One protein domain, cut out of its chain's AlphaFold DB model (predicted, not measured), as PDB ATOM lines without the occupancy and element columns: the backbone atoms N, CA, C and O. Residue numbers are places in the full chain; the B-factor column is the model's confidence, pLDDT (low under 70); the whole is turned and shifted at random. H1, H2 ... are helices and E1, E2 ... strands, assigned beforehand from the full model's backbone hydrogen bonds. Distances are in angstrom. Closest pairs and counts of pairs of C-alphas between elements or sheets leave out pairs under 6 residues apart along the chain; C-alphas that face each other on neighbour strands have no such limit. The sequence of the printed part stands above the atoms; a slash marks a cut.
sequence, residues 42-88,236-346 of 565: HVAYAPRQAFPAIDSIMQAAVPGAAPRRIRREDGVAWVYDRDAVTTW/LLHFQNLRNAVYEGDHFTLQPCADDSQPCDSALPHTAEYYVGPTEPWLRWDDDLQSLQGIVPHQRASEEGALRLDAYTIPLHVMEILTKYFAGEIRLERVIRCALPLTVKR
ATOM      1  N   HIS A  42      13.688  10.092 -31.233       88.12
ATOM      2  CA  HIS A  42      14.935  10.487 -31.856       88.12
ATOM      3  C   HIS A  42      15.788  11.278 -30.873       88.12
ATOM      4  O   HIS A  42      15.364  12.316 -30.362       88.12
ATOM      5  N   VAL A  43      17.013  10.811 -30.658       88.12
ATOM      6  CA  VAL A  43      18.027  11.526 -29.888       88.12
ATOM      7  C   VAL A  43      19.214  11.796 -30.801       88.12
ATOM      8  O   VAL A  43      19.942  10.882 -31.190       88.12
ATOM      9  N   ALA A  44      19.401  13.065 -31.158       87.75
ATOM     10  CA  ALA A  44      20.559  13.500 -31.925       87.75
ATOM     11  C   ALA A  44      21.826  13.441 -31.061       87.75
ATOM     12  O   ALA A  44      21.804  13.773 -29.871       87.75
ATOM     13  N   TYR A  45      22.951  13.062 -31.662       87.31
ATOM     14  CA  TYR A  45      24.226  13.102 -30.955       87.31
ATOM     15  C   TYR A  45      24.660  14.552 -30.747       87.31
ATOM     16  O   TYR A  45      24.781  15.329 -31.694       87.31
ATOM     17  N   ALA A  46      24.933  14.924 -29.496       77.81
ATOM     18  CA  ALA A  46      25.481  16.238 -29.202       77.81
ATOM     19  C   ALA A  46      26.934  16.341 -29.712       77.81
ATOM     20  O   ALA A  46      27.734  15.420 -29.486       77.81
ATOM     21  N   PRO A  47      27.323  17.457 -30.353       65.94
ATOM     22  CA  PRO A  47      28.699  17.674 -30.768       65.94
ATOM     23  C   PRO A  47      29.611  17.750 -29.535       65.94
ATOM     24  O   PRO A  47      29.550  18.693 -28.752       65.94
ATOM     25  N   ARG A  48      30.465  16.736 -29.344       61.09
ATOM     26  CA  ARG A  48      31.297  16.602 -28.133       61.09
ATOM     27  C   ARG A  48      32.482  17.582 -28.057       61.09
ATOM     28  O   ARG A  48      33.056  17.718 -26.980       61.09
ATOM     29  N   GLN A  49      32.894  18.232 -29.154       59.69
ATOM     30  CA  GLN A  49      34.059  19.139 -29.205       59.69
ATOM     31  C   GLN A  49      33.896  20.246 -30.267       59.69
ATOM     32  O   GLN A  49      33.055  20.152 -31.152       59.69
ATOM     33  N   ALA A  50      34.727  21.293 -30.210       55.50
ATOM     34  CA  ALA A  50      34.902  22.221 -31.330       55.50
ATOM     35  C   ALA A  50      35.639  21.485 -32.462       55.50
ATOM     36  O   ALA A  50      36.829  21.183 -32.355       55.50
ATOM     37  N   PHE A  51      34.911  21.112 -33.508       61.53
ATOM     38  CA  PHE A  51      35.419  20.225 -34.548       61.53
ATOM     39  C   PHE A  51      36.111  20.986 -35.682       61.53
ATOM     40  O   PHE A  51      35.793  22.155 -35.921       61.53
ATOM     41  N   PRO A  52      37.043  20.340 -36.417       55.94
ATOM     42  CA  PRO A  52      37.417  20.839 -37.736       55.94
ATOM     43  C   PRO A  52      36.140  21.012 -38.559       55.94
ATOM     44  O   PRO A  52      35.216  20.208 -38.408       55.94
ATOM     45  N   ALA A  53      36.086  22.067 -39.381       56.84
ATOM     46  CA  ALA A  53      34.948  22.331 -40.254       56.84
ATOM     47  C   ALA A  53      34.513  21.013 -40.897       56.84
ATOM     48  O   ALA A  53      35.335  20.334 -41.520       56.84
ATOM     49  N   ILE A  54      33.260  20.623 -40.649       60.00
ATOM     50  CA  ILE A  54      32.639  19.485 -41.317       60.00
ATOM     51  C   ILE A  54      32.943  19.684 -42.802       60.00
ATOM     52  O   ILE A  54      32.704  20.777 -43.322       60.00
ATOM     53  N   ASP A  55      33.562  18.686 -43.446       70.06
ATOM     54  CA  ASP A  55      33.794  18.748 -44.888       70.06
ATOM     55  C   ASP A  55      32.457  19.137 -45.523       70.06
ATOM     56  O   ASP A  55      31.428  18.551 -45.182       70.06
ATOM     57  N   SER A  56      32.438  20.162 -46.378       73.81
ATOM     58  CA  SER A  56      31.205  20.667 -46.990       73.81
ATOM     59  C   SER A  56      30.363  19.547 -47.609       73.81
ATOM     60  O   SER A  56      29.139  19.638 -47.611       73.81
ATOM     61  N   ILE A  57      31.018  18.468 -48.056       75.12
ATOM     62  CA  ILE A  57      30.377  17.248 -48.554       75.12
ATOM     63  C   ILE A  57      29.584  16.544 -47.444       75.12
ATOM     64  O   ILE A  57      28.404  16.254 -47.616       75.12
ATOM     65  N   MET A  58      30.193  16.313 -46.279       82.81
ATOM     66  CA  MET A  58      29.524  15.665 -45.146       82.81
ATOM     67  C   MET A  58      28.463  16.558 -44.502       82.81
ATOM     68  O   MET A  58      27.458  16.043 -44.025       82.81
ATOM     69  N   GLN A  59      28.643  17.882 -44.531       80.31
ATOM     70  CA  GLN A  59      27.633  18.827 -44.045       80.31
ATOM     71  C   GLN A  59      26.373  18.787 -44.912       80.31
ATOM     72  O   GLN A  59      25.269  18.916 -44.386       80.31
ATOM     73  N   ALA A  60      26.544  18.630 -46.227       79.25
ATOM     74  CA  ALA A  60      25.440  18.474 -47.163       79.25
ATOM     75  C   ALA A  60      24.789  17.088 -47.049       79.25
ATOM     76  O   ALA A  60      23.568  16.994 -47.100       79.25
ATOM     77  N   ALA A  61      25.586  16.030 -46.864       80.38
ATOM     78  CA  ALA A  61      25.081  14.661 -46.785       80.38
ATOM     79  C   ALA A  61      24.355  14.361 -45.464       80.38
ATOM     80  O   ALA A  61      23.311  13.717 -45.471       80.38
ATOM     81  N   VAL A  62      24.895  14.804 -44.320       82.56
ATOM     82  CA  VAL A  62      24.297  14.559 -42.997       82.56
ATOM     83  C   VAL A  62      24.345  15.821 -42.134       82.56
ATOM     84  O   VAL A  62      25.211  15.962 -41.261       82.56
ATOM     85  N   PRO A  63      23.416  16.764 -42.357       81.00
ATOM     86  CA  PRO A  63      23.389  18.004 -41.600       81.00
ATOM     87  C   PRO A  63      23.164  17.729 -40.108       81.00
ATOM     88  O   PRO A  63      22.255  17.003 -39.718       81.00
ATOM     89  N   GLY A  64      23.995  18.343 -39.262       81.44
ATOM     90  CA  GLY A  64      23.877  18.249 -37.802       81.44
ATOM     91  C   GLY A  64      24.499  17.001 -37.173       81.44
ATOM     92  O   GLY A  64      24.433  16.865 -35.955       81.44
ATOM     93  N   ALA A  65      25.132  16.122 -37.957       86.38
ATOM     94  CA  ALA A  65      25.825  14.962 -37.410       86.38
ATOM     95  C   ALA A  65      27.029  15.350 -36.540       86.38
ATOM     96  O   ALA A  65      27.784  16.277 -36.851       86.38
ATOM     97  N   ALA A  66      27.243  14.586 -35.471       88.75
ATOM     98  CA  ALA A  66      28.381  14.728 -34.581       88.75
ATOM     99  C   ALA A  66      29.585  13.944 -35.135       88.75
ATOM    100  O   ALA A  66      29.547  12.714 -35.198       88.75
ATOM    101  N   PRO A  67      30.682  14.609 -35.533       88.62
ATOM    102  CA  PRO A  67      31.870  13.908 -35.996       88.62
ATOM    103  C   PRO A  67      32.601  13.229 -34.829       88.62
ATOM    104  O   PRO A  67      32.872  13.821 -33.783       88.62
ATOM    105  N   ARG A  68      33.004  11.983 -35.051       88.31
ATOM    106  CA  ARG A  68      33.744  11.134 -34.122       88.31
ATOM    107  C   ARG A  68      34.971  10.549 -34.809       88.31
ATOM    108  O   ARG A  68      34.924  10.082 -35.944       88.31
ATOM    109  N   ARG A  69      36.096  10.570 -34.095       86.69
ATOM    110  CA  ARG A  69      37.360   9.973 -34.544       86.69
ATOM    111  C   ARG A  69      37.411   8.501 -34.158       86.69
ATOM    112  O   ARG A  69      37.248   8.171 -32.986       86.69
ATOM    113  N   ILE A  70      37.731   7.647 -35.121       85.19
ATOM    114  CA  ILE A  70      38.027   6.229 -34.915       85.19
ATOM    115  C   ILE A  70      39.517   6.011 -35.176       85.19
ATOM    116  O   ILE A  70      40.042   6.395 -36.224       85.19
ATOM    117  N   ARG A  71      40.217   5.430 -34.195       81.62
ATOM    118  CA  ARG A  71      41.634   5.069 -34.335       81.62
ATOM    119  C   ARG A  71      41.772   3.836 -35.218       81.62
ATOM    120  O   ARG A  71      40.993   2.897 -35.090       81.62
ATOM    121  N   ARG A  72      42.786   3.849 -36.074       78.38
ATOM    122  CA  ARG A  72      43.162   2.758 -36.972       78.38
ATOM    123  C   ARG A  72      44.645   2.449 -36.808       78.38
ATOM    124  O   ARG A  72      45.389   3.256 -36.255       78.38
ATOM    125  N   GLU A  73      45.074   1.315 -37.349       72.88
ATOM    126  CA  GLU A  73      46.496   0.958 -37.426       72.88
ATOM    127  C   GLU A  73      47.303   1.967 -38.261       72.88
ATOM    128  O   GLU A  73      48.446   2.273 -37.936       72.88
ATOM    129  N   ASP A  74      46.692   2.528 -39.309       73.56
ATOM    130  CA  ASP A  74      47.312   3.428 -40.285       73.56
ATOM    131  C   ASP A  74      46.943   4.914 -40.102       73.56
ATOM    132  O   ASP A  74      47.329   5.753 -40.917       73.56
ATOM    133  N   GLY A  75      46.215   5.265 -39.036       81.62
ATOM    134  CA  GLY A  75      45.875   6.655 -38.727       81.62
ATOM    135  C   GLY A  75      44.524   6.836 -38.041       81.62
ATOM    136  O   GLY A  75      44.167   6.122 -37.105       81.62
ATOM    137  N   VAL A  76      43.774   7.848 -38.481       82.44
ATOM    138  CA  VAL A  76      42.467   8.213 -37.918       82.44
ATOM    139  C   VAL A  76      41.438   8.275 -39.041       82.44
ATOM    140  O   VAL A  76      41.654   8.959 -40.039       82.44
ATOM    141  N   ALA A  77      40.314   7.589 -38.857       85.31
ATOM    142  CA  ALA A  77      39.119   7.761 -39.676       85.31
ATOM    143  C   ALA A  77      38.084   8.615 -38.940       85.31
ATOM    144  O   ALA A  77      38.082   8.704 -37.710       85.31
ATOM    145  N   TRP A  78      37.201   9.233 -39.713       87.06
ATOM    146  CA  TRP A  78      36.087  10.017 -39.202       87.06
ATOM    147  C   TRP A  78      34.775   9.311 -39.515       87.06
ATOM    148  O   TRP A  78      34.590   8.832 -40.628       87.06
ATOM    149  N   VAL A  79      33.886   9.275 -38.530       89.81
ATOM    150  CA  VAL A  79      32.489   8.843 -38.645       89.81
ATOM    151  C   VAL A  79      31.617   9.994 -38.166       89.81
ATOM    152  O   VAL A  79      32.012  10.727 -37.266       89.81
ATOM    153  N   TYR A  80      30.463  10.186 -38.785       91.06
ATOM    154  CA  TYR A  80      29.528  11.260 -38.477       91.06
ATOM    155  C   TYR A  80      28.267  10.632 -37.896       91.06
ATOM    156  O   TYR A  80      27.437  10.104 -38.631       91.06
ATOM    157  N   ASP A  81      28.151  10.634 -36.572       91.19
ATOM    158  CA  ASP A  81      27.017  10.044 -35.865       91.19
ATOM    159  C   ASP A  81      25.801  10.977 -36.013       91.19
ATOM    160  O   ASP A  81      25.874  12.155 -35.660       91.19
ATOM    161  N   ARG A  82      24.693  10.484 -36.578       90.00
ATOM    162  CA  ARG A  82      23.509  11.302 -36.891       90.00
ATOM    163  C   ARG A  82      22.578  11.362 -35.687       90.00
ATOM    164  O   ARG A  82      22.444  12.401 -35.047       90.00
ATOM    165  N   ASP A  83      21.982  10.226 -35.355       91.12
ATOM    166  CA  ASP A  83      21.054  10.074 -34.243       91.12
ATOM    167  C   ASP A  83      20.845   8.597 -33.875       91.12
ATOM    168  O   ASP A  83      21.239   7.680 -34.604       91.12
ATOM    169  N   ALA A  84      20.220   8.391 -32.719       89.75
ATOM    170  CA  ALA A  84      19.702   7.107 -32.283       89.75
ATOM    171  C   ALA A  84      18.186   7.207 -32.088       89.75
ATOM    172  O   ALA A  84      17.689   8.160 -31.485       89.75
ATOM    173  N   VAL A  85      17.457   6.209 -32.578       90.50
ATOM    174  CA  VAL A  85      16.008   6.089 -32.415       90.50
ATOM    175  C   VAL A  85      15.711   4.906 -31.518       90.50
ATOM    176  O   VAL A  85      16.188   3.808 -31.788       90.50
ATOM    177  N   THR A  86      14.916   5.096 -30.470       89.44
ATOM    178  CA  THR A  86      14.493   3.998 -29.589       89.44
ATOM    179  C   THR A  86      12.976   3.865 -29.584       89.44
ATOM    180  O   THR A  86      12.251   4.860 -29.525       89.44
ATOM    181  N   THR A  87      12.476   2.631 -29.664       91.62
ATOM    182  CA  THR A  87      11.036   2.347 -29.620       91.62
ATOM    183  C   THR A  87      10.746   0.985 -29.000       91.62
ATOM    184  O   THR A  87      11.518   0.036 -29.162       91.62
ATOM    185  N   TRP A  88       9.628   0.874 -28.281       93.50
ATOM    186  CA  TRP A  88       9.131  -0.419 -27.830       93.50
ATOM    187  C   TRP A  88       8.125  -0.978 -28.830       93.50
ATOM    188  O   TRP A  88       7.150  -0.323 -29.200       93.50
ATOM    189  N   LEU A 236      26.900   3.718 -29.945       87.00
ATOM    190  CA  LEU A 236      27.711   4.130 -31.089       87.00
ATOM    191  C   LEU A 236      27.946   2.938 -32.005       87.00
ATOM    192  O   LEU A 236      28.212   1.837 -31.528       87.00
ATOM    193  N   LEU A 237      27.915   3.181 -33.315       87.12
ATOM    194  CA  LEU A 237      28.307   2.178 -34.295       87.12
ATOM    195  C   LEU A 237      29.835   2.163 -34.419       87.12
ATOM    196  O   LEU A 237      30.465   3.191 -34.709       87.12
ATOM    197  N   HIS A 238      30.442   1.008 -34.173       86.75
ATOM    198  CA  HIS A 238      31.876   0.801 -34.344       86.75
ATOM    199  C   HIS A 238      32.153   0.002 -35.610       86.75
ATOM    200  O   HIS A 238      31.270  -0.643 -36.164       86.75
ATOM    201  N   PHE A 239      33.393   0.071 -36.087       87.44
ATOM    202  CA  PHE A 239      33.816  -0.604 -37.306       87.44
ATOM    203  C   PHE A 239      35.190  -1.227 -37.099       87.44
ATOM    204  O   PHE A 239      36.105  -0.562 -36.603       87.44
ATOM    205  N   GLN A 240      35.347  -2.482 -37.510       86.25
ATOM    206  CA  GLN A 240      36.639  -3.154 -37.520       86.25
ATOM    207  C   GLN A 240      37.445  -2.683 -38.729       86.25
ATOM    208  O   GLN A 240      36.941  -2.663 -39.851       86.25
ATOM    209  N   ASN A 241      38.705  -2.300 -38.502       81.19
ATOM    210  CA  ASN A 241      39.667  -1.967 -39.560       81.19
ATOM    211  C   ASN A 241      39.135  -0.989 -40.624       81.19
ATOM    212  O   ASN A 241      39.439  -1.126 -41.806       81.19
ATOM    213  N   LEU A 242      38.340  -0.003 -40.203       86.50
ATOM    214  CA  LEU A 242      37.601   0.909 -41.074       86.50
ATOM    215  C   LEU A 242      38.478   1.589 -42.138       86.50
ATOM    216  O   LEU A 242      39.174   2.546 -41.819       86.50
ATOM    217  N   ARG A 243      38.401   1.176 -43.410       85.25
ATOM    218  CA  ARG A 243      39.203   1.757 -44.507       85.25
ATOM    219  C   ARG A 243      38.470   2.851 -45.274       85.25
ATOM    220  O   ARG A 243      37.958   2.623 -46.356       85.25
ATOM    221  N   ASN A 244      38.497   4.078 -44.774       84.62
ATOM    222  CA  ASN A 244      37.816   5.213 -45.412       84.62
ATOM    223  C   ASN A 244      38.554   5.840 -46.620       84.62
ATOM    224  O   ASN A 244      38.164   6.911 -47.075       84.62
ATOM    225  N   ALA A 245      39.616   5.209 -47.133       87.69
ATOM    226  CA  ALA A 245      40.321   5.653 -48.333       87.69
ATOM    227  C   ALA A 245      40.703   4.457 -49.215       87.69
ATOM    228  O   ALA A 245      41.416   3.563 -48.758       87.69
ATOM    229  N   VAL A 246      40.250   4.454 -50.468       89.94
ATOM    230  CA  VAL A 246      40.371   3.331 -51.422       89.94
ATOM    231  C   VAL A 246      40.620   3.844 -52.838       89.94
ATOM    232  O   VAL A 246      40.489   5.043 -53.072       89.94
ATOM    233  N   TYR A 247      40.991   2.982 -53.785       89.44
ATOM    234  CA  TYR A 247      41.040   3.347 -55.203       89.44
ATOM    235  C   TYR A 247      39.786   2.895 -55.960       89.44
ATOM    236  O   TYR A 247      39.115   1.945 -55.569       89.44
ATOM    237  N   GLU A 248      39.494   3.544 -57.087       89.00
ATOM    238  CA  GLU A 248      38.496   3.033 -58.035       89.00
ATOM    239  C   GLU A 248      38.849   1.601 -58.475       89.00
ATOM    240  O   GLU A 248      39.991   1.311 -58.851       89.00
ATOM    241  N   GLY A 249      37.861   0.706 -58.442       87.31
ATOM    242  CA  GLY A 249      38.026  -0.720 -58.718       87.31
ATOM    243  C   GLY A 249      38.642  -1.544 -57.590       87.31
ATOM    244  O   GLY A 249      38.863  -2.737 -57.787       87.31
ATOM    245  N   ASP A 250      38.965  -0.947 -56.439       90.62
ATOM    246  CA  ASP A 250      39.392  -1.724 -55.275       90.62
ATOM    247  C   ASP A 250      38.204  -2.430 -54.622       90.62
ATOM    248  O   ASP A 250      37.072  -1.942 -54.630       90.62
ATOM    249  N   HIS A 251      38.502  -3.565 -53.991       91.44
ATOM    250  CA  HIS A 251      37.583  -4.193 -53.057       91.44
ATOM    251  C   HIS A 251      37.505  -3.360 -51.775       91.44
ATOM    252  O   HIS A 251      38.524  -3.073 -51.140       91.44
ATOM    253  N   PHE A 252      36.291  -3.004 -51.384       90.81
ATOM    254  CA  PHE A 252      35.990  -2.301 -50.151       90.81
ATOM    255  C   PHE A 252      35.201  -3.220 -49.223       90.81
ATOM    256  O   PHE A 252      34.258  -3.891 -49.638       90.81
ATOM    257  N   THR A 253      35.607  -3.229 -47.957       91.06
ATOM    258  CA  THR A 253      34.952  -3.982 -46.891       91.06
ATOM    259  C   THR A 253      34.708  -3.037 -45.730       91.06
ATOM    260  O   THR A 253      35.638  -2.388 -45.241       91.06
ATOM    261  N   LEU A 254      33.462  -2.979 -45.281       89.88
ATOM    262  CA  LEU A 254      33.042  -2.249 -44.101       89.88
ATOM    263  C   LEU A 254      32.404  -3.241 -43.140       89.88
ATOM    264  O   LEU A 254      31.316  -3.744 -43.392       89.88
ATOM    265  N   GLN A 255      33.095  -3.529 -42.045       89.56
ATOM    266  CA  GLN A 255      32.640  -4.489 -41.051       89.56
ATOM    267  C   GLN A 255      32.228  -3.741 -39.783       89.56
ATOM    268  O   GLN A 255      33.105  -3.258 -39.059       89.56
ATOM    269  N   PRO A 256      30.920  -3.591 -39.518       86.38
ATOM    270  CA  PRO A 256      30.444  -3.132 -38.226       86.38
ATOM    271  C   PRO A 256      30.981  -4.022 -37.102       86.38
ATOM    272  O   PRO A 256      31.187  -5.220 -37.274       86.38
ATOM    273  N   CYS A 257      31.232  -3.425 -35.948       78.69
ATOM    274  CA  CYS A 257      31.624  -4.131 -34.742       78.69
ATOM    275  C   CYS A 257      30.641  -3.763 -33.644       78.69
ATOM    276  O   CYS A 257      30.418  -2.573 -33.404       78.69
ATOM    277  N   ALA A 258      30.129  -4.765 -32.936       64.25
ATOM    278  CA  ALA A 258      29.567  -4.522 -31.619       64.25
ATOM    279  C   ALA A 258      30.683  -3.947 -30.732       64.25
ATOM    280  O   ALA A 258      31.808  -4.450 -30.741       64.25
ATOM    281  N   ASP A 259      30.408  -2.855 -30.028       61.41
ATOM    282  CA  ASP A 259      31.379  -2.275 -29.106       61.41
ATOM    283  C   ASP A 259      31.689  -3.291 -27.994       61.41
ATOM    284  O   ASP A 259      30.775  -3.709 -27.285       61.41
ATOM    285  N   ASP A 260      32.963  -3.651 -27.794       44.78
ATOM    286  CA  ASP A 260      33.415  -4.492 -26.669       44.78
ATOM    287  C   ASP A 260      33.018  -3.882 -25.306       44.78
ATOM    288  O   ASP A 260      32.993  -4.567 -24.279       44.78
ATOM    289  N   SER A 261      32.722  -2.575 -25.273       44.47
ATOM    290  CA  SER A 261      32.228  -1.870 -24.087       44.47
ATOM    291  C   SER A 261      30.738  -2.109 -23.803       44.47
ATOM    292  O   SER A 261      30.296  -1.941 -22.662       44.47
ATOM    293  N   GLN A 262      29.957  -2.559 -24.790       50.09
ATOM    294  CA  GLN A 262      28.658  -3.157 -24.533       50.09
ATOM    295  C   GLN A 262      28.881  -4.629 -24.177       50.09
ATOM    296  O   GLN A 262      29.187  -5.433 -25.053       50.09
ATOM    297  N   PRO A 263      28.621  -5.064 -22.932       43.03
ATOM    298  CA  PRO A 263      28.176  -6.416 -22.726       43.03
ATOM    299  C   PRO A 263      26.814  -6.470 -23.418       43.03
ATOM    300  O   PRO A 263      25.758  -6.258 -22.815       43.03
ATOM    301  N   CYS A 264      26.822  -6.781 -24.709       41.03
ATOM    302  CA  CYS A 264      25.942  -7.834 -25.151       41.03
ATOM    303  C   CYS A 264      26.290  -9.027 -24.265       41.03
ATOM    304  O   CYS A 264      27.183  -9.813 -24.564       41.03
ATOM    305  N   ASP A 265      25.637  -9.090 -23.099       44.28
ATOM    306  CA  ASP A 265      25.546 -10.318 -22.337       44.28
ATOM    307  C   ASP A 265      25.136 -11.362 -23.373       44.28
ATOM    308  O   ASP A 265      24.044 -11.283 -23.945       44.28
ATOM    309  N   SER A 266      26.012 -12.332 -23.619       41.03
ATOM    310  CA  SER A 266      25.757 -13.496 -24.473       41.03
ATOM    311  C   SER A 266      24.482 -14.260 -24.071       41.03
ATOM    312  O   SER A 266      24.039 -15.164 -24.771       41.03
ATOM    313  N   ALA A 267      23.870 -13.883 -22.944       40.78
ATOM    314  CA  ALA A 267      22.628 -14.391 -22.388       40.78
ATOM    315  C   ALA A 267      21.339 -13.744 -22.938       40.78
ATOM    316  O   ALA A 267      20.248 -14.240 -22.630       40.78
ATOM    317  N   LEU A 268      21.413 -12.642 -23.694       53.69
ATOM    318  CA  LEU A 268      20.236 -12.002 -24.283       53.69
ATOM    319  C   LEU A 268      20.167 -12.265 -25.791       53.69
ATOM    320  O   LEU A 268      21.069 -11.826 -26.508       53.69
ATOM    321  N   PRO A 269      19.095 -12.913 -26.293       58.28
ATOM    322  CA  PRO A 269      18.860 -12.946 -27.724       58.28
ATOM    323  C   PRO A 269      18.684 -11.502 -28.187       58.28
ATOM    324  O   PRO A 269      17.789 -10.784 -27.730       58.28
ATOM    325  N   HIS A 270      19.594 -11.069 -29.044       66.88
ATOM    326  CA  HIS A 270      19.527  -9.805 -29.743       66.88
ATOM    327  C   HIS A 270      19.782 -10.085 -31.215       66.88
ATOM    328  O   HIS A 270      20.541 -10.991 -31.556       66.88
ATOM    329  N   THR A 271      19.110  -9.335 -32.076       73.75
ATOM    330  CA  THR A 271      19.370  -9.349 -33.515       73.75
ATOM    331  C   THR A 271      19.888  -7.978 -33.906       73.75
ATOM    332  O   THR A 271      19.372  -6.970 -33.417       73.75
ATOM    333  N   ALA A 272      20.925  -7.957 -34.735       74.12
ATOM    334  CA  ALA A 272      21.474  -6.753 -35.334       74.12
ATOM    335  C   ALA A 272      21.276  -6.853 -36.847       74.12
ATOM    336  O   ALA A 272      21.674  -7.847 -37.449       74.12
ATOM    337  N   GLU A 273      20.641  -5.852 -37.446       76.56
ATOM    338  CA  GLU A 273      20.510  -5.738 -38.900       76.56
ATOM    339  C   GLU A 273      21.240  -4.487 -39.377       76.56
ATOM    340  O   GLU A 273      21.105  -3.420 -38.775       76.56
ATOM    341  N   TYR A 274      21.996  -4.606 -40.467       77.06
ATOM    342  CA  TYR A 274      22.807  -3.518 -41.003       77.06
ATOM    343  C   TYR A 274      22.322  -3.101 -42.383       77.06
ATOM    344  O   TYR A 274      22.102  -3.927 -43.264       77.06
ATOM    345  N   TYR A 275      22.212  -1.792 -42.585       73.81
ATOM    346  CA  TYR A 275      21.762  -1.204 -43.837       73.81
ATOM    347  C   TYR A 275      22.706  -0.087 -44.261       73.81
ATOM    348  O   TYR A 275      23.133   0.718 -43.431       73.81
ATOM    349  N   VAL A 276      22.992  -0.010 -45.564       73.00
ATOM    350  CA  VAL A 276      23.681   1.141 -46.160       73.00
ATOM    351  C   VAL A 276      22.738   1.878 -47.094       73.00
ATOM    352  O   VAL A 276      22.202   1.294 -48.034       73.00
ATOM    353  N   GLY A 277      22.524   3.158 -46.809       64.62
ATOM    354  CA  GLY A 277      21.765   4.082 -47.641       64.62
ATOM    355  C   GLY A 277      22.657   5.136 -48.315       64.62
ATOM    356  O   GLY A 277      23.747   5.423 -47.808       64.62
ATOM    357  N   PRO A 278      22.178   5.757 -49.412       54.31
ATOM    358  CA  PRO A 278      21.320   5.129 -50.430       54.31
ATOM    359  C   PRO A 278      21.963   3.816 -50.915       54.31
ATOM    360  O   PRO A 278      23.177   3.673 -50.822       54.31
ATOM    361  N   THR A 279      21.168   2.832 -51.355       61.34
ATOM    362  CA  THR A 279      21.660   1.507 -51.785       61.34
ATOM    363  C   THR A 279      22.668   1.660 -52.912       61.34
ATOM    364  O   THR A 279      22.314   1.737 -54.086       61.34
ATOM    365  N   GLU A 280      23.933   1.717 -52.532       70.06
ATOM    366  CA  GLU A 280      25.056   1.676 -53.434       70.06
ATOM    367  C   GLU A 280      25.040   0.290 -54.086       70.06
ATOM    368  O   GLU A 280      25.315  -0.693 -53.402       70.06
ATOM    369  N   PRO A 281      24.693   0.150 -55.380       76.38
ATOM    370  CA  PRO A 281      24.465  -1.167 -55.987       76.38
ATOM    371  C   PRO A 281      25.718  -2.052 -55.957       76.38
ATOM    372  O   PRO A 281      25.634  -3.278 -56.075       76.38
ATOM    373  N   TRP A 282      26.876  -1.411 -55.795       85.69
ATOM    374  CA  TRP A 282      28.180  -2.033 -55.689       85.69
ATOM    375  C   TRP A 282      28.530  -2.514 -54.278       85.69
ATOM    376  O   TRP A 282      29.484  -3.275 -54.172       85.69
ATOM    377  N   LEU A 283      27.801  -2.111 -53.231       86.81
ATOM    378  CA  LEU A 283      28.041  -2.492 -51.838       86.81
ATOM    379  C   LEU A 283      26.871  -3.338 -51.317       86.81
ATOM    380  O   LEU A 283      25.733  -2.877 -51.261       86.81
ATOM    381  N   ARG A 284      27.141  -4.583 -50.928       86.56
ATOM    382  CA  ARG A 284      26.125  -5.540 -50.468       86.56
ATOM    383  C   ARG A 284      26.516  -6.143 -49.128       86.56
ATOM    384  O   ARG A 284      27.699  -6.253 -48.823       86.56
ATOM    385  N   TRP A 285      25.519  -6.511 -48.334       87.44
ATOM    386  CA  TRP A 285      25.740  -7.253 -47.099       87.44
ATOM    387  C   TRP A 285      26.145  -8.698 -47.419       87.44
ATOM    388  O   TRP A 285      25.507  -9.347 -48.246       87.44
ATOM    389  N   ASP A 286      27.216  -9.163 -46.784       87.06
ATOM    390  CA  ASP A 286      27.700 -10.539 -46.810       87.06
ATOM    391  C   ASP A 286      27.431 -11.171 -45.435       87.06
ATOM    392  O   ASP A 286      28.027 -10.764 -44.430       87.06
ATOM    393  N   ASP A 287      26.516 -12.145 -45.397       84.00
ATOM    394  CA  ASP A 287      26.098 -12.840 -44.176       84.00
ATOM    395  C   ASP A 287      27.197 -13.737 -43.585       84.00
ATOM    396  O   ASP A 287      27.265 -13.886 -42.365       84.00
ATOM    397  N   ASP A 288      28.086 -14.302 -44.405       86.38
ATOM    398  CA  ASP A 288      29.145 -15.196 -43.927       86.38
ATOM    399  C   ASP A 288      30.242 -14.401 -43.211       86.38
ATOM    400  O   ASP A 288      30.797 -14.831 -42.196       86.38
ATOM    401  N   LEU A 289      30.545 -13.213 -43.736       84.44
ATOM    402  CA  LEU A 289      31.587 -12.333 -43.209       84.44
ATOM    403  C   LEU A 289      31.049 -11.265 -42.251       84.44
ATOM    404  O   LEU A 289      31.847 -10.546 -41.645       84.44
ATOM    405  N   GLN A 290      29.722 -11.163 -42.110       86.19
ATOM    406  CA  GLN A 290      29.037 -10.140 -41.313       86.19
ATOM    407  C   GLN A 290      29.567  -8.735 -41.645       86.19
ATOM    408  O   GLN A 290      29.964  -7.956 -40.773       86.19
ATOM    409  N   SER A 291      29.672  -8.440 -42.943       88.94
ATOM    410  CA  SER A 291      30.298  -7.214 -43.438       88.94
ATOM    411  C   SER A 291      29.676  -6.741 -44.744       88.94
ATOM    412  O   SER A 291      29.132  -7.520 -45.516       88.94
ATOM    413  N   LEU A 292      29.790  -5.447 -45.017       88.69
ATOM    414  CA  LEU A 292      29.395  -4.845 -46.283       88.69
ATOM    415  C   LEU A 292      30.570  -4.910 -47.252       88.69
ATOM    416  O   LEU A 292      31.638  -4.365 -46.960       88.69
ATOM    417  N   GLN A 293      30.377  -5.563 -48.393       90.81
ATOM    418  CA  GLN A 293      31.423  -5.819 -49.380       90.81
ATOM    419  C   GLN A 293      31.034  -5.359 -50.770       90.81
ATOM    420  O   GLN A 293      29.868  -5.391 -51.165       90.81
ATOM    421  N   GLY A 294      32.032  -4.895 -51.510       90.81
ATOM    422  CA  GLY A 294      31.796  -4.310 -52.810       90.81
ATOM    423  C   GLY A 294      33.060  -3.958 -53.562       90.81
ATOM    424  O   GLY A 294      34.130  -3.812 -52.977       90.81
ATOM    425  N   ILE A 295      32.924  -3.772 -54.870       90.69
ATOM    426  CA  ILE A 295      33.987  -3.219 -55.710       90.69
ATOM    427  C   ILE A 295      33.634  -1.769 -55.999       90.69
ATOM    428  O   ILE A 295      32.580  -1.489 -56.561       90.69
ATOM    429  N   VAL A 296      34.521  -0.848 -55.632       88.62
ATOM    430  CA  VAL A 296      34.302   0.582 -55.863       88.62
ATOM    431  C   VAL A 296      34.148   0.825 -57.371       88.62
ATOM    432  O   VAL A 296      35.052   0.444 -58.121       88.62
ATOM    433  N   PRO A 297      33.055   1.451 -57.844       84.06
ATOM    434  CA  PRO A 297      32.796   1.590 -59.268       84.06
ATOM    435  C   PRO A 297      33.926   2.303 -60.008       84.06
ATOM    436  O   PRO A 297      34.496   3.291 -59.536       84.06
ATOM    437  N   HIS A 298      34.222   1.812 -61.207       76.69
ATOM    438  CA  HIS A 298      35.052   2.539 -62.157       76.69
ATOM    439  C   HIS A 298      34.259   3.730 -62.710       76.69
ATOM    440  O   HIS A 298      33.071   3.599 -62.975       76.69
ATOM    441  N   GLN A 299      34.918   4.874 -62.920       70.75
ATOM    442  CA  GLN A 299      34.349   6.068 -63.571       70.75
ATOM    443  C   GLN A 299      33.271   6.838 -62.796       70.75
ATOM    444  O   GLN A 299      32.739   7.810 -63.330       70.75
ATOM    445  N   ARG A 300      33.002   6.526 -61.528       72.56
ATOM    446  CA  ARG A 300      32.064   7.320 -60.715       72.56
ATOM    447  C   ARG A 300      32.511   8.777 -60.531       72.56
ATOM    448  O   ARG A 300      31.677   9.672 -60.461       72.56
ATOM    449  N   ALA A 301      33.815   9.063 -60.605       68.62
ATOM    450  CA  ALA A 301      34.309  10.440 -60.694       68.62
ATOM    451  C   ALA A 301      33.720  11.231 -61.881       68.62
ATOM    452  O   ALA A 301      33.669  12.460 -61.831       68.62
ATOM    453  N   SER A 302      33.309  10.556 -62.960       66.06
ATOM    454  CA  SER A 302      32.649  11.196 -64.101       66.06
ATOM    455  C   SER A 302      31.211  11.604 -63.800       66.06
ATOM    456  O   SER A 302      30.823  12.726 -64.117       66.06
ATOM    457  N   GLU A 303      30.473  10.728 -63.121       70.56
ATOM    458  CA  GLU A 303      29.081  10.921 -62.712       70.56
ATOM    459  C   GLU A 303      28.965  12.035 -61.665       70.56
ATOM    460  O   GLU A 303      28.094  12.893 -61.759       70.56
ATOM    461  N   GLU A 304      29.924  12.098 -60.739       67.19
ATOM    462  CA  GLU A 304      30.009  13.120 -59.685       67.19
ATOM    463  C   GLU A 304      30.585  14.465 -60.186       67.19
ATOM    464  O   GLU A 304      30.834  15.384 -59.405       67.19
ATOM    465  N   GLY A 305      30.890  14.600 -61.487       66.06
ATOM    466  CA  GLY A 305      31.509  15.811 -62.052       66.06
ATOM    467  C   GLY A 305      32.938  16.089 -61.548       66.06
ATOM    468  O   GLY A 305      33.509  17.151 -61.806       66.06
ATOM    469  N   ALA A 306      33.551  15.118 -60.873       65.56
ATOM    470  CA  ALA A 306      34.878  15.165 -60.266       65.56
ATOM    471  C   ALA A 306      36.012  14.750 -61.229       65.56
ATOM    472  O   ALA A 306      37.125  14.456 -60.795       65.56
ATOM    473  N   LEU A 307      35.780  14.777 -62.549       63.22
ATOM    474  CA  LEU A 307      36.736  14.370 -63.601       63.22
ATOM    475  C   LEU A 307      38.112  15.047 -63.534       63.22
ATOM    476  O   LEU A 307      39.066  14.563 -64.143       63.22
ATOM    477  N   ARG A 308      38.224  16.188 -62.851       62.69
ATOM    478  CA  ARG A 308      39.477  16.945 -62.703       62.69
ATOM    479  C   ARG A 308      40.158  16.755 -61.350       62.69
ATOM    480  O   ARG A 308      41.219  17.334 -61.141       62.69
ATOM    481  N   LEU A 309      39.548  16.004 -60.437       69.31
ATOM    482  CA  LEU A 309      40.088  15.739 -59.110       69.31
ATOM    483  C   LEU A 309      40.830  14.403 -59.107       69.31
ATOM    484  O   LEU A 309      40.404  13.460 -59.770       69.31
ATOM    485  N   ASP A 310      41.914  14.312 -58.333       81.44
ATOM    486  CA  ASP A 310      42.651  13.056 -58.115       81.44
ATOM    487  C   ASP A 310      41.899  12.100 -57.168       81.44
ATOM    488  O   ASP A 310      42.182  10.900 -57.113       81.44
ATOM    489  N   ALA A 311      40.937  12.630 -56.410       84.06
ATOM    490  CA  ALA A 311      40.084  11.885 -55.497       84.06
ATOM    491  C   ALA A 311      38.727  12.581 -55.315       84.06
ATOM    492  O   ALA A 311      38.618  13.795 -55.491       84.06
ATOM    493  N   TYR A 312      37.716  11.815 -54.923       83.94
ATOM    494  CA  TYR A 312      36.385  12.294 -54.543       83.94
ATOM    495  C   TYR A 312      35.905  11.556 -53.286       83.94
ATOM    496  O   TYR A 312      36.526  10.578 -52.873       83.94
ATOM    497  N   THR A 313      34.833  12.030 -52.652       85.00
ATOM    498  CA  THR A 313      34.294  11.434 -51.421       85.00
ATOM    499  C   THR A 313      32.876  10.942 -51.664       85.00
ATOM    500  O   THR A 313      32.036  11.714 -52.113       85.00
ATOM    501  N   ILE A 314      32.612   9.680 -51.330       86.00
ATOM    502  CA  ILE A 314      31.278   9.079 -51.331       86.00
ATOM    503  C   ILE A 314      30.772   9.052 -49.881       86.00
ATOM    504  O   ILE A 314      31.419   8.418 -49.041       86.00
ATOM    505  N   PRO A 315      29.654   9.715 -49.545       87.00
ATOM    506  CA  PRO A 315      29.031   9.567 -48.237       87.00
ATOM    507  C   PRO A 315      28.282   8.229 -48.166       87.00
ATOM    508  O   PRO A 315      27.323   8.005 -48.896       87.00
ATOM    509  N   LEU A 316      28.706   7.332 -47.276       89.00
ATOM    510  CA  LEU A 316      27.998   6.083 -46.990       89.00
ATOM    511  C   LEU A 316      27.161   6.265 -45.727       89.00
ATOM    512  O   LEU A 316      27.731   6.497 -44.661       89.00
ATOM    513  N   HIS A 317      25.836   6.143 -45.810       88.81
ATOM    514  CA  HIS A 317      24.975   6.196 -44.628       88.81
ATOM    515  C   HIS A 317      24.814   4.791 -44.080       88.81
ATOM    516  O   HIS A 317      24.290   3.930 -44.771       88.81
ATOM    517  N   VAL A 318      25.243   4.548 -42.850       88.69
ATOM    518  CA  VAL A 318      25.173   3.231 -42.222       88.69
ATOM    519  C   VAL A 318      24.167   3.277 -41.089       88.69
ATOM    520  O   VAL A 318      24.202   4.170 -40.239       88.69
ATOM    521  N   MET A 319      23.280   2.294 -41.079       88.56
ATOM    522  CA  MET A 319      22.260   2.117 -40.065       88.56
ATOM    523  C   MET A 319      22.378   0.725 -39.456       88.56
ATOM    524  O   MET A 319      22.500  -0.259 -40.180       88.56
ATOM    525  N   GLU A 320      22.318   0.660 -38.133       87.88
ATOM    526  CA  GLU A 320      22.238  -0.580 -37.365       87.88
ATOM    527  C   GLU A 320      20.904  -0.617 -36.617       87.88
ATOM    528  O   GLU A 320      20.556   0.337 -35.918       87.88
ATOM    529  N   ILE A 321      20.159  -1.712 -36.760       87.31
ATOM    530  CA  ILE A 321      18.919  -1.967 -36.031       87.31
ATOM    531  C   ILE A 321      19.189  -3.053 -34.993       87.31
ATOM    532  O   ILE A 321      19.365  -4.215 -35.342       87.31
ATOM    533  N   LEU A 322      19.211  -2.675 -33.717       87.12
ATOM    534  CA  LEU A 322      19.369  -3.586 -32.588       87.12
ATOM    535  C   LEU A 322      18.009  -3.893 -31.967       87.12
ATOM    536  O   LEU A 322      17.379  -3.015 -31.372       87.12
ATOM    537  N   THR A 323      17.603  -5.157 -32.002       88.75
ATOM    538  CA  THR A 323      16.358  -5.618 -31.376       88.75
ATOM    539  C   THR A 323      16.673  -6.483 -30.168       88.75
ATOM    540  O   THR A 323      17.267  -7.553 -30.295       88.75
ATOM    541  N   LYS A 324      16.264  -6.035 -28.976       88.56
ATOM    542  CA  LYS A 324      16.345  -6.819 -27.733       88.56
ATOM    543  C   LYS A 324      14.996  -7.443 -27.415       88.56
ATOM    544  O   LYS A 324      13.994  -6.733 -27.338       88.56
ATOM    545  N   TYR A 325      14.992  -8.749 -27.173       88.75
ATOM    546  CA  TYR A 325      13.778  -9.511 -26.898       88.75
ATOM    547  C   TYR A 325      13.599  -9.764 -25.400       88.75
ATOM    548  O   TYR A 325      14.523 -10.189 -24.697       88.75
ATOM    549  N   PHE A 326      12.379  -9.540 -24.926       89.19
ATOM    550  CA  PHE A 326      11.946  -9.788 -23.557       89.19
ATOM    551  C   PHE A 326      10.802 -10.814 -23.535       89.19
ATOM    552  O   PHE A 326      10.298 -11.239 -24.576       89.19
ATOM    553  N   ALA A 327      10.412 -11.253 -22.336       87.06
ATOM    554  CA  ALA A 327       9.244 -12.116 -22.171       87.06
ATOM    555  C   ALA A 327       7.956 -11.406 -22.639       87.06
ATOM    556  O   ALA A 327       7.909 -10.179 -22.718       87.06
ATOM    557  N   GLY A 328       6.919 -12.183 -22.967       84.94
ATOM    558  CA  GLY A 328       5.630 -11.642 -23.418       84.94
ATOM    559  C   GLY A 328       5.675 -10.917 -24.759       84.94
ATOM    560  O   GLY A 328       4.926  -9.964 -24.934       84.94
ATOM    561  N   GLU A 329       6.571 -11.327 -25.663       88.31
ATOM    562  CA  GLU A 329       6.745 -10.743 -27.005       88.31
ATOM    563  C   GLU A 329       7.106  -9.247 -27.016       88.31
ATOM    564  O   GLU A 329       7.039  -8.592 -28.054       88.31
ATOM    565  N   ILE A 330       7.547  -8.707 -25.876       91.00
ATOM    566  CA  ILE A 330       8.046  -7.339 -25.763       91.00
ATOM    567  C   ILE A 330       9.401  -7.248 -26.472       91.00
ATOM    568  O   ILE A 330      10.314  -8.036 -26.203       91.00
ATOM    569  N   ARG A 331       9.560  -6.254 -27.349       92.31
ATOM    570  CA  ARG A 331      10.830  -5.968 -28.028       92.31
ATOM    571  C   ARG A 331      11.214  -4.512 -27.831       92.31
ATOM    572  O   ARG A 331      10.371  -3.624 -27.910       92.31
ATOM    573  N   LEU A 332      12.495  -4.273 -27.595       91.44
ATOM    574  CA  LEU A 332      13.083  -2.939 -27.614       91.44
ATOM    575  C   LEU A 332      13.930  -2.821 -28.872       91.44
ATOM    576  O   LEU A 332      14.975  -3.468 -28.964       91.44
ATOM    577  N   GLU A 333      13.472  -2.010 -29.814       91.00
ATOM    578  CA  GLU A 333      14.185  -1.723 -31.053       91.00
ATOM    579  C   GLU A 333      14.980  -0.432 -30.901       91.00
ATOM    580  O   GLU A 333      14.504   0.565 -30.343       91.00
ATOM    581  N   ARG A 334      16.209  -0.459 -31.409       88.81
ATOM    582  CA  ARG A 334      17.077   0.704 -31.514       88.81
ATOM    583  C   ARG A 334      17.590   0.824 -32.924       88.81
ATOM    584  O   ARG A 334      18.109  -0.148 -33.450       88.81
ATOM    585  N   VAL A 335      17.516   2.014 -33.483       90.06
ATOM    586  CA  VAL A 335      18.080   2.326 -34.788       90.06
ATOM    587  C   VAL A 335      19.201   3.330 -34.578       90.06
ATOM    588  O   VAL A 335      18.949   4.448 -34.143       90.06
ATOM    589  N   ILE A 336      20.436   2.935 -34.851       90.69
ATOM    590  CA  ILE A 336      21.626   3.780 -34.734       90.69
ATOM    591  C   ILE A 336      22.030   4.191 -36.141       90.69
ATOM    592  O   ILE A 336      22.239   3.327 -36.993       90.69
ATOM    593  N   ARG A 337      22.141   5.496 -36.401       90.69
ATOM    594  CA  ARG A 337      22.458   6.019 -37.734       90.69
ATOM    595  C   ARG A 337      23.742   6.829 -37.704       90.69
ATOM    596  O   ARG A 337      23.912   7.735 -36.889       90.69
ATOM    597  N   CYS A 338      24.634   6.542 -38.638       91.38
ATOM    598  CA  CYS A 338      25.846   7.318 -38.854       91.38
ATOM    599  C   CYS A 338      26.156   7.429 -40.348       91.38
ATOM    600  O   CYS A 338      25.528   6.774 -41.179       91.38
ATOM    601  N   ALA A 339      27.133   8.256 -40.698       90.62
ATOM    602  CA  ALA A 339      27.689   8.284 -42.036       90.62
ATOM    603  C   ALA A 339      29.212   8.269 -42.038       90.62
ATOM    604  O   ALA A 339      29.879   8.784 -41.138       90.62
ATOM    605  N   LEU A 340      29.754   7.684 -43.097       89.81
ATOM    606  CA  LEU A 340      31.174   7.533 -43.333       89.81
ATOM    607  C   LEU A 340      31.558   8.225 -44.649       89.81
ATOM    608  O   LEU A 340      31.028   7.851 -45.694       89.81
ATOM    609  N   PRO A 341      32.524   9.158 -44.649       89.38
ATOM    610  CA  PRO A 341      33.139   9.626 -45.884       89.38
ATOM    611  C   PRO A 341      34.100   8.562 -46.427       89.38
ATOM    612  O   PRO A 341      35.159   8.329 -45.843       89.38
ATOM    613  N   LEU A 342      33.775   7.939 -47.557       89.00
ATOM    614  CA  LEU A 342      34.698   7.085 -48.297       89.00
ATOM    615  C   LEU A 342      35.442   7.916 -49.347       89.00
ATOM    616  O   LEU A 342      34.885   8.271 -50.382       89.00
ATOM    617  N   THR A 343      36.713   8.222 -49.101       88.38
ATOM    618  CA  THR A 343      37.568   8.905 -50.075       88.38
ATOM    619  C   THR A 343      38.055   7.919 -51.135       88.38
ATOM    620  O   THR A 343      38.857   7.026 -50.859       88.38
ATOM    621  N   VAL A 344      37.623   8.104 -52.375       88.12
ATOM    622  CA  VAL A 344      38.034   7.289 -53.513       88.12
ATOM    623  C   VAL A 344      39.092   8.027 -54.321       88.12
ATOM    624  O   VAL A 344      38.840   9.080 -54.902       88.12
ATOM    625  N   LYS A 345      40.296   7.463 -54.370       88.12
ATOM    626  CA  LYS A 345      41.375   7.889 -55.256       88.12
ATOM    627  C   LYS A 345      41.125   7.340 -56.646       88.12
ATOM    628  O   LYS A 345      40.913   6.139 -56.835       88.12
ATOM    629  N   ARG A 346      41.226   8.203 -57.643       81.88
ATOM    630  CA  ARG A 346      41.106   7.765 -59.024       81.88
ATOM    631  C   ARG A 346      42.312   6.927 -59.401       81.88
ATOM    632  O   ARG A 346      43.450   7.232 -59.029       81.88
TER     633      ARG A 346
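Overview. This is residues 42 to 88 and 236 to 346 of the 565 residues of an uncharacterized protein of Friedmanniomyces simplex (UniProt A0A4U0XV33). A long twisted hairpin of two strands, E10 and E11, runs nearly the whole length of the model, and E3, E7 and the short strands E1, E2 and E5 widen it into a twisted sheet. A small sheet, E4, E6, E9 and E8, covers part of one face, making a partial sandwich of two sheets face to face, and the short helix H1 packs on the opposite face. The 158 printed residues include two named helices and eleven named strands, in the order E1 H1 E2 E3 E4 E5 E6 E7 E8 E9 H2 E10 E11. The large sheet is branched and mixed, the small one antiparallel in the order E4 E6 E9 E8; the class is mostly strand. The whole is compact, with a radius of gyration of the C-alphas of 16.8 A, and only just elongated, spanning 59 by 39 by 29 A.

Arrangement. E1, residues 42 to 44, is antiparallel to E3, residues 75 to 88, with N 43 and O 84 within hydrogen-bond range at 2.9 A. H1, residues 56 to 61, is on the large sheet at a height over the sheet of 8.1 A, over E11, residues 331 to 345, and slantwise to the strands at 36 degrees to E11 on the local plane. The closest C-alphas of H1 and E10, residues 311 to 325, are those of Ala 61 and Pro 315, 6.6 A apart. E2, residues 66 to 72, and E3 form a hairpin, with N 68 and O 79 at 2.7 A. E3 bends by 51 degrees at residue 82; E1 and E2 lie on one side of it and E11 on the other side, antiparallel, with N 80 and O 339 at 2.8 A. E5, residues 245 to 247, is parallel to E11, with N 345 and O 246 at 2.8 A. E10 and E11 form a hairpin, with N 318 and O 338 at 2.8 A, and E7, residues 270 to 277, is antiparallel to E10, with N 277 and O 317 at 2.8 A. In the small sheet, E6, residues 251 to 257, has N 257 at 2.8 A from O 238 of E4, residues 238 to 240, and N 252 at 2.8 A from O 294 of E9, residues 291 to 295. E8, residues 283 to 286, and E9 form a hairpin, with N 286 and O 291 at 2.8 A. The facing parts of the two sheets are 9.8 A centre to centre, their strands at 30 degrees. H2, residues 300 to 303, only grazes the large sheet; the C-alphas of Ala 301 and Tyr 312, its closest pair with E10, are 6.8 A apart. In H1 every O i to N i+4 pair is within hydrogen-bond range; H2 is too short for such a pair.

Along the chain. E1 begins at C-alpha 42, (14.935, 10.487, -31.856). E3 is 39.0 A long, E7 22.8 A, E10 44.4 A and E11 43.2 A. E11 ends at C-alpha 345, (41.375, 7.889, -55.256).

Size, cuts and confidence. The C-alphas farthest apart, those of Arg 308 and Gly 328, are 59.2 A apart. Residues 89 to 235 are not printed, and C-alphas 88 and 236 are 19.4 A apart across this cut. The links E1 to H1 and E6 to E7 are long. The mean pLDDT of the printed part is 79.7, and 32 residues are under 70, among them 47 to 54 and 258 to 270.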